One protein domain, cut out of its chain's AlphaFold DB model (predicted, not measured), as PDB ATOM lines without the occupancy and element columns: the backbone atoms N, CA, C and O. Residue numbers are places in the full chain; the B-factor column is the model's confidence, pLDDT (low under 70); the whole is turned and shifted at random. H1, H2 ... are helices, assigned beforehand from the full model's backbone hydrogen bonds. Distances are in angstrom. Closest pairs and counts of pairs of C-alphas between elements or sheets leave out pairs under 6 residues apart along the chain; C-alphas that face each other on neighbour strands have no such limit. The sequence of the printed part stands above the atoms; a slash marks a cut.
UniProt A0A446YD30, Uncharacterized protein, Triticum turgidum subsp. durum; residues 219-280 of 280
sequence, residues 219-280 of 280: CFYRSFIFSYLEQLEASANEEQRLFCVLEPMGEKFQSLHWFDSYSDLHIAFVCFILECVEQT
ATOM      1  N   CYS A 219      -1.334  39.998 -45.047       81.31
ATOM      2  CA  CYS A 219      -1.998  41.197 -44.533       81.31
ATOM      3  C   CYS A 219      -3.537  41.141 -44.542       81.31
ATOM      4  O   CYS A 219      -4.159  41.617 -43.594       81.31
ATOM      5  N   PHE A 220      -4.163  40.524 -45.553       85.88
ATOM      6  CA  PHE A 220      -5.616  40.331 -45.602       85.88
ATOM      7  C   PHE A 220      -6.113  39.418 -44.473       85.88
ATOM      8  O   PHE A 220      -6.997  39.814 -43.714       85.88
ATOM      9  N   TYR A 221      -5.517  38.232 -44.316       83.31
ATOM     10  CA  TYR A 221      -5.879  37.286 -43.258       83.31
ATOM     11  C   TYR A 221      -5.598  37.872 -41.872       83.31
ATOM     12  O   TYR A 221      -6.457  37.801 -40.995       83.31
ATOM     13  N   ARG A 222      -4.443  38.534 -41.704       83.94
ATOM     14  CA  ARG A 222      -4.050  39.207 -40.456       83.94
ATOM     15  C   ARG A 222      -5.044  40.319 -40.083       83.94
ATOM     16  O   ARG A 222      -5.466  40.396 -38.932       83.94
ATOM     17  N   SER A 223      -5.492  41.113 -41.064       84.94
ATOM     18  CA  SER A 223      -6.543  42.131 -40.882       84.94
ATOM     19  C   SER A 223      -7.889  41.511 -40.507       84.94
ATOM     20  O   SER A 223      -8.525  41.960 -39.556       84.94
ATOM     21  N   PHE A 224      -8.321  40.482 -41.245       86.44
ATOM     22  CA  PHE A 224      -9.610  39.822 -41.049       86.44
ATOM     23  C   PHE A 224      -9.706  39.194 -39.657       86.44
ATOM     24  O   PHE A 224     -10.596  39.570 -38.895       86.44
ATOM     25  N   ILE A 225      -8.757  38.314 -39.312       83.88
ATOM     26  CA  ILE A 225      -8.705  37.619 -38.019       83.88
ATOM     27  C   ILE A 225      -8.740  38.648 -36.889       83.88
ATOM     28  O   ILE A 225      -9.630  38.595 -36.048       83.88
ATOM     29  N   PHE A 226      -7.854  39.645 -36.917       81.94
ATOM     30  CA  PHE A 226      -7.790  40.641 -35.851       81.94
ATOM     31  C   PHE A 226      -9.082  41.469 -35.719       81.94
ATOM     32  O   PHE A 226      -9.566  41.683 -34.611       81.94
ATOM     33  N   SER A 227      -9.683  41.894 -36.838       84.81
ATOM     34  CA  SER A 227     -10.954  42.637 -36.815       84.81
ATOM     35  C   SER A 227     -12.133  41.811 -36.289       84.81
ATOM     36  O   SER A 227     -13.028  42.360 -35.649       84.81
ATOM     37  N   TYR A 228     -12.117  40.497 -36.524       84.56
ATOM     38  CA  TYR A 228     -13.142  39.580 -36.039       84.56
ATOM     39  C   TYR A 228     -12.976  39.295 -34.540       84.56
ATOM     40  O   TYR A 228     -13.959  39.261 -33.809       84.56
ATOM     41  N   LEU A 229     -11.736  39.171 -34.058       80.75
ATOM     42  CA  LEU A 229     -11.437  38.990 -32.635       80.75
ATOM     43  C   LEU A 229     -11.850  40.211 -31.795       80.75
ATOM     44  O   LEU A 229     -12.493  40.032 -30.764       80.75
ATOM     45  N   GLU A 230     -11.607  41.441 -32.275       80.88
ATOM     46  CA  GLU A 230     -12.137  42.664 -31.635       80.88
ATOM     47  C   GLU A 230     -13.685  42.680 -31.570       80.88
ATOM     48  O   GLU A 230     -14.263  43.362 -30.725       80.88
ATOM     49  N   GLN A 231     -14.377  41.942 -32.449       79.56
ATOM     50  CA  GLN A 231     -15.837  41.797 -32.413       79.56
ATOM     51  C   GLN A 231     -16.301  40.714 -31.419       79.56
ATOM     52  O   GLN A 231     -17.387  40.858 -30.854       79.56
ATOM     53  N   LEU A 232     -15.503  39.665 -31.180       77.88
ATOM     54  CA  LEU A 232     -15.795  38.641 -30.166       77.88
ATOM     55  C   LEU A 232     -15.745  39.237 -28.753       77.88
ATOM     56  O   LEU A 232     -16.706  39.080 -28.005       77.88
ATOM     57  N   GLU A 233     -14.691  40.001 -28.440       70.56
ATOM     58  CA  GLU A 233     -14.543  40.745 -27.173       70.56
ATOM     59  C   GLU A 233     -15.761  41.654 -26.901       70.56
ATOM     60  O   GLU A 233     -16.206  41.819 -25.767       70.56
ATOM     61  N   ALA A 234     -16.360  42.210 -27.959       73.12
ATOM     62  CA  ALA A 234     -17.531  43.076 -27.872       73.12
ATOM     63  C   ALA A 234     -18.891  42.338 -27.828       73.12
ATOM     64  O   ALA A 234     -19.920  43.001 -27.663       73.12
ATOM     65  N   SER A 235     -18.952  41.010 -28.025       75.56
ATOM     66  CA  SER A 235     -20.221  40.278 -28.187       75.56
ATOM     67  C   SER A 235     -20.139  38.771 -27.886       75.56
ATOM     68  O   SER A 235     -19.869  37.953 -28.770       75.56
ATOM     69  N   ALA A 236     -20.570  38.378 -26.683       69.81
ATOM     70  CA  ALA A 236     -20.688  36.973 -26.253       69.81
ATOM     71  C   ALA A 236     -21.587  36.084 -27.152       69.81
ATOM     72  O   ALA A 236     -21.453  34.862 -27.172       69.81
ATOM     73  N   ASN A 237     -22.504  36.667 -27.938       80.06
ATOM     74  CA  ASN A 237     -23.307  35.895 -28.900       80.06
ATOM     75  C   ASN A 237     -22.483  35.435 -30.120       80.06
ATOM     76  O   ASN A 237     -22.791  34.405 -30.719       80.06
ATOM     77  N   GLU A 238     -21.454  36.196 -30.508       81.50
ATOM     78  CA  GLU A 238     -20.621  35.877 -31.676       81.50
ATOM     79  C   GLU A 238     -19.589  34.788 -31.363       81.50
ATOM     80  O   GLU A 238     -19.271  33.982 -32.236       81.50
ATOM     81  N   GLU A 239     -19.143  34.710 -30.108       79.56
ATOM     82  CA  GLU A 239     -18.336  33.614 -29.570       79.56
ATOM     83  C   GLU A 239     -19.059  32.264 -29.711       79.56
ATOM     84  O   GLU A 239     -18.557  31.348 -30.365       79.56
ATOM     85  N   GLN A 240     -20.278  32.150 -29.173       80.12
ATOM     86  CA  GLN A 240     -21.073  30.920 -29.266       80.12
ATOM     87  C   GLN A 240     -21.331  30.531 -30.729       80.12
ATOM     88  O   GLN A 240     -21.192  29.365 -31.107       80.12
ATOM     89  N   ARG A 241     -21.639  31.521 -31.582       87.19
ATOM     90  CA  ARG A 241     -21.812  31.323 -33.028       87.19
ATOM     91  C   ARG A 241     -20.539  30.790 -33.694       87.19
ATOM     92  O   ARG A 241     -20.645  29.980 -34.612       87.19
ATOM     93  N   LEU A 242     -19.359  31.229 -33.251       85.69
ATOM     94  CA  LEU A 242     -18.071  30.769 -33.763       85.69
ATOM     95  C   LEU A 242     -17.772  29.326 -33.341       85.69
ATOM     96  O   LEU A 242     -17.437  28.516 -34.204       85.69
ATOM     97  N   PHE A 243     -17.954  28.967 -32.065       82.38
ATOM     98  CA  PHE A 243     -17.724  27.593 -31.602       82.38
ATOM     99  C   PHE A 243     -18.637  26.576 -32.302       82.38
ATOM    100  O   PHE A 243     -18.146  25.545 -32.762       82.38
ATOM    101  N   CYS A 244     -19.917  26.907 -32.520       84.75
ATOM    102  CA  CYS A 244     -20.836  26.075 -33.309       84.75
ATOM    103  C   CYS A 244     -20.411  25.872 -34.780       84.75
ATOM    104  O   CYS A 244     -20.941  24.983 -35.447       84.75
ATOM    105  N   VAL A 245     -19.496  26.692 -35.309       85.94
ATOM    106  CA  VAL A 245     -18.926  26.542 -36.660       85.94
ATOM    107  C   VAL A 245     -17.577  25.819 -36.624       85.94
ATOM    108  O   VAL A 245     -17.308  25.022 -37.522       85.94
ATOM    109  N   LEU A 246     -16.746  26.057 -35.604       83.94
ATOM    110  CA  LEU A 246     -15.431  25.423 -35.458       83.94
ATOM    111  C   LEU A 246     -15.527  23.921 -35.148       83.94
ATOM    112  O   LEU A 246     -14.787  23.139 -35.737       83.94
ATOM    113  N   GLU A 247     -16.473  23.498 -34.305       79.94
ATOM    114  CA  GLU A 247     -16.673  22.084 -33.949       79.94
ATOM    115  C   GLU A 247     -16.853  21.160 -35.184       79.94
ATOM    116  O   GLU A 247     -15.989  20.307 -35.413       79.94
ATOM    117  N   PRO A 248     -17.863  21.349 -36.063       81.94
ATOM    118  CA  PRO A 248     -18.021  20.521 -37.267       81.94
ATOM    119  C   PRO A 248     -16.944  20.785 -38.333       81.94
ATOM    120  O   PRO A 248     -16.743  19.975 -39.242       81.94
ATOM    121  N   MET A 249     -16.248  21.924 -38.263       81.50
ATOM    122  CA  MET A 249     -15.135  22.240 -39.156       81.50
ATOM    123  C   MET A 249     -13.910  21.373 -38.835       81.50
ATOM    124  O   MET A 249     -13.319  20.813 -39.761       81.50
ATOM    125  N   GLY A 250     -13.583  21.184 -37.553       73.25
ATOM    126  CA  GLY A 250     -12.522  20.277 -37.107       73.25
ATOM    127  C   GLY A 250     -12.762  18.830 -37.554       73.25
ATOM    128  O   GLY A 250     -11.879  18.220 -38.162       73.25
ATOM    129  N   GLU A 251     -13.979  18.306 -37.361       79.31
ATOM    130  CA  GLU A 251     -14.376  16.972 -37.849       79.31
ATOM    131  C   GLU A 251     -14.200  16.840 -39.371       79.31
ATOM    132  O   GLU A 251     -13.675  15.842 -39.878       79.31
ATOM    133  N   LYS A 252     -14.597  17.875 -40.123       80.88
ATOM    134  CA  LYS A 252     -14.462  17.889 -41.581       80.88
ATOM    135  C   LYS A 252     -12.998  17.875 -42.022       80.88
ATOM    136  O   LYS A 252     -12.674  17.128 -42.942       80.88
ATOM    137  N   PHE A 253     -12.110  18.635 -41.384       75.44
ATOM    138  CA  PHE A 253     -10.686  18.624 -41.736       75.44
ATOM    139  C   PHE A 253      -9.999  17.293 -41.403       75.44
ATOM    140  O   PHE A 253      -9.223  16.797 -42.221       75.44
ATOM    141  N   GLN A 254     -10.374  16.643 -40.294       71.62
ATOM    142  CA  GLN A 254      -9.950  15.265 -40.006       71.62
ATOM    143  C   GLN A 254     -10.408  14.291 -41.107       71.62
ATOM    144  O   GLN A 254      -9.615  13.475 -41.578       71.62
ATOM    145  N   SER A 255     -11.652  14.418 -41.590       80.31
ATOM    146  CA  SER A 255     -12.179  13.589 -42.692       80.31
ATOM    147  C   SER A 255     -11.472  13.804 -44.042       80.31
ATOM    148  O   SER A 255     -11.524  12.935 -44.910       80.31
ATOM    149  N   LEU A 256     -10.794  14.944 -44.217       81.62
ATOM    150  CA  LEU A 256     -10.017  15.288 -45.411       81.62
ATOM    151  C   LEU A 256      -8.544  14.853 -45.320       81.62
ATOM    152  O   LEU A 256      -7.780  15.124 -46.246       81.62
ATOM    153  N   HIS A 257      -8.141  14.180 -44.233       71.75
ATOM    154  CA  HIS A 257      -6.765  13.728 -43.994       71.75
ATOM    155  C   HIS A 257      -5.715  14.856 -44.038       71.75
ATOM    156  O   HIS A 257      -4.554  14.630 -44.382       71.75
ATOM    157  N   TRP A 258      -6.106  16.079 -43.663       68.50
ATOM    158  CA  TRP A 258      -5.177  17.190 -43.439       68.50
ATOM    159  C   TRP A 258      -4.515  17.001 -42.067       68.50
ATOM    160  O   TRP A 258      -4.999  17.499 -41.053       68.50
ATOM    161  N   PHE A 259      -3.460  16.184 -42.035       62.69
ATOM    162  CA  PHE A 259      -2.838  15.693 -40.802       62.69
ATOM    163  C   PHE A 259      -1.840  16.664 -40.146       62.69
ATOM    164  O   PHE A 259      -1.345  17.610 -40.760       62.69
ATOM    165  N   ASP A 260      -1.572  16.375 -38.871       58.66
ATOM    166  CA  ASP A 260      -0.606  16.966 -37.937       58.66
ATOM    167  C   ASP A 260      -0.608  18.502 -37.861       58.66
ATOM    168  O   ASP A 260      -1.254  19.059 -36.974       58.66
ATOM    169  N   SER A 261       0.028  19.205 -38.803       62.34
ATOM    170  CA  SER A 261       0.176  20.670 -38.756       62.34
ATOM    171  C   SER A 261      -1.162  21.424 -38.689       62.34
ATOM    172  O   SER A 261      -1.262  22.441 -37.997       62.34
ATOM    173  N   TYR A 262      -2.209  20.926 -39.358       65.19
ATOM    174  CA  TYR A 262      -3.533  21.554 -39.288       65.19
ATOM    175  C   TYR A 262      -4.214  21.341 -37.927       65.19
ATOM    176  O   TYR A 262      -4.883  22.246 -37.428       65.19
ATOM    177  N   SER A 263      -4.033  20.171 -37.307       67.38
ATOM    178  CA  SER A 263      -4.594  19.875 -35.984       67.38
ATOM    179  C   SER A 263      -4.013  20.810 -34.928       67.38
ATOM    180  O   SER A 263      -4.772  21.407 -34.168       67.38
ATOM    181  N   ASP A 264      -2.692  21.009 -34.942       70.75
ATOM    182  CA  ASP A 264      -2.010  21.936 -34.035       70.75
ATOM    183  C   ASP A 264      -2.486  23.384 -34.235       70.75
ATOM    184  O   ASP A 264      -2.745  24.087 -33.258       70.75
ATOM    185  N   LEU A 265      -2.685  23.820 -35.486       73.69
ATOM    186  CA  LEU A 265      -3.212  25.153 -35.800       73.69
ATOM    187  C   LEU A 265      -4.670  25.341 -35.349       73.69
ATOM    188  O   LEU A 265      -5.019  26.387 -34.803       73.69
ATOM    189  N   HIS A 266      -5.526  24.341 -35.562       74.38
ATOM    190  CA  HIS A 266      -6.920  24.376 -35.120       74.38
ATOM    191  C   HIS A 266      -7.012  24.430 -33.588       74.38
ATOM    192  O   HIS A 266      -7.751  25.248 -33.041       74.38
ATOM    193  N   ILE A 267      -6.224  23.598 -32.897       75.94
ATOM    194  CA  ILE A 267      -6.088  23.615 -31.435       75.94
ATOM    195  C   ILE A 267      -5.612  24.996 -30.967       75.94
ATOM    196  O   ILE A 267      -6.240  25.584 -30.091       75.94
ATOM    197  N   ALA A 268      -4.565  25.546 -31.589       75.06
ATOM    198  CA  ALA A 268      -4.028  26.862 -31.254       75.06
ATOM    199  C   ALA A 268      -5.081  27.974 -31.359       75.06
ATOM    200  O   ALA A 268      -5.223  28.788 -30.447       75.06
ATOM    201  N   PHE A 269      -5.847  27.987 -32.454       78.75
ATOM    202  CA  PHE A 269      -6.883  28.987 -32.695       78.75
ATOM    203  C   PHE A 269      -8.050  28.872 -31.703       78.75
ATOM    204  O   PHE A 269      -8.508  29.885 -31.177       78.75
ATOM    205  N   VAL A 270      -8.492  27.648 -31.392       80.56
ATOM    206  CA  VAL A 270      -9.536  27.385 -30.387       80.56
ATOM    207  C   VAL A 270      -9.096  27.829 -28.989       80.56
ATOM    208  O   VAL A 270      -9.843  28.549 -28.328       80.56
ATOM    209  N   CYS A 271      -7.880  27.471 -28.555       76.38
ATOM    210  CA  CYS A 271      -7.339  27.910 -27.265       76.38
ATOM    211  C   CYS A 271      -7.231  29.437 -27.173       76.38
ATOM    212  O   CYS A 271      -7.614  30.016 -26.162       76.38
ATOM    213  N   PHE A 272      -6.745  30.085 -28.236       76.06
ATOM    214  CA  PHE A 272      -6.624  31.540 -28.308       76.06
ATOM    215  C   PHE A 272      -7.984  32.235 -28.119       76.06
ATOM    216  O   PHE A 272      -8.078  33.203 -27.369       76.06
ATOM    217  N   ILE A 273      -9.050  31.740 -28.765       76.81
ATOM    218  CA  ILE A 273     -10.398  32.320 -28.622       76.81
ATOM    219  C   ILE A 273     -10.891  32.186 -27.178       76.81
ATOM    220  O   ILE A 273     -11.399  33.161 -26.630       76.81
ATOM    221  N   LEU A 274     -10.725  31.008 -26.564       74.88
ATOM    222  CA  LEU A 274     -11.109  30.779 -25.166       74.88
ATOM    223  C   LEU A 274     -10.368  31.735 -24.219       74.88
ATOM    224  O   LEU A 274     -10.996  32.344 -23.359       74.88
ATOM    225  N   GLU A 275      -9.063  31.935 -24.415       71.56
ATOM    226  CA  GLU A 275      -8.272  32.859 -23.597       71.56
ATOM    227  C   GLU A 275      -8.700  34.328 -23.778       71.56
ATOM    228  O   GLU A 275      -8.792  35.062 -22.796       71.56
ATOM    229  N   CYS A 276      -9.042  34.761 -24.998       65.00
ATOM    230  CA  CYS A 276      -9.596  36.102 -25.227       65.00
ATOM    231  C   CYS A 276     -10.950  36.336 -24.533       65.00
ATOM    232  O   CYS A 276     -11.270  37.481 -24.225       65.00
ATOM    233  N   VAL A 277     -11.735  35.282 -24.292       66.69
ATOM    234  CA  VAL A 277     -13.033  35.354 -23.598       66.69
ATOM    235  C   VAL A 277     -12.860  35.287 -22.078       66.69
ATOM    236  O   VAL A 277     -13.471  36.068 -21.354       66.69
ATOM    237  N   GLU A 278     -12.005  34.396 -21.565       65.12
ATOM    238  CA  GLU A 278     -11.781  34.245 -20.115       65.12
ATOM    239  C   GLU A 278     -11.119  35.473 -19.458       65.12
ATOM    240  O   GLU A 278     -11.135  35.595 -18.231       65.12
ATOM    241  N   GLN A 279     -10.548  36.391 -20.248       53.91
ATOM    242  CA  GLN A 279      -9.936  37.635 -19.763       53.91
ATOM    243  C   GLN A 279     -10.915  38.826 -19.618       53.91
ATOM    244  O   GLN A 279     -10.465  39.903 -19.210       53.91
ATOM    245  N   THR A 280     -12.218  38.660 -19.908       45.03
ATOM    246  CA  THR A 280     -13.259  39.714 -19.769       45.03
ATOM    247  C   THR A 280     -14.122  39.596 -18.509       45.03
ATOM    248  O   THR A 280     -14.409  40.661 -17.910       45.03
TER     249      THR A 280
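This is residues 219 to 280 of the 280 residues of an uncharacterized protein of Triticum turgidum subsp. durum (UniProt A0A446YD30). Two long helices, H2 and H3, run side by side in opposite ways, and H1 meets them at one end and slants away, its residues 219 to 227 sticking out. The printed part has 62 residues with three named helices, H1, H2, H3 along the chain, and no named strand; its class is all helix. It is only just compact, close to loose, with a radius of gyration of the C-alphas of 12.6 A and spans of 35 by 26 by 17 A.

H2, residues 236 to 255, and H3, residues 261 to 278, are close but not clearly touching, at a shallow tilt of 14 degrees; their closest C-alphas, of Gly 250 and His 266, are 7.2 A apart. H1, residues 219 to 233, touches H3 with residues 229 to 233 alone, the same way at 37 degrees, only just a steep tilt; the closest C-alphas, of Glu 233 and Val 277, are 6.6 A apart. H1 and H2 only just touch, with 3 pairs of C-alphas within 8 A, and only at the corner; the closest C-alphas, of Leu 232 and Glu 239, are 5.7 A apart. Every O i to N i+4 pair is within hydrogen-bond range in H1 and H3, and 13 of 16 in H2.

H2 is 29.8 A long, H3 26.0 A and H1 21.4 A, from C-alpha 219 at (-1.998, 41.197, -44.533). H3 ends with C-alpha 278 at (-11.781, 34.245, -20.115).

The C-alphas farthest apart, of His 257 and Thr 280, are 36.1 A apart. The printed part has no cut, and both links are tight. The pLDDT is under 70 at residues 236, 258 to 263 and 276 to 280.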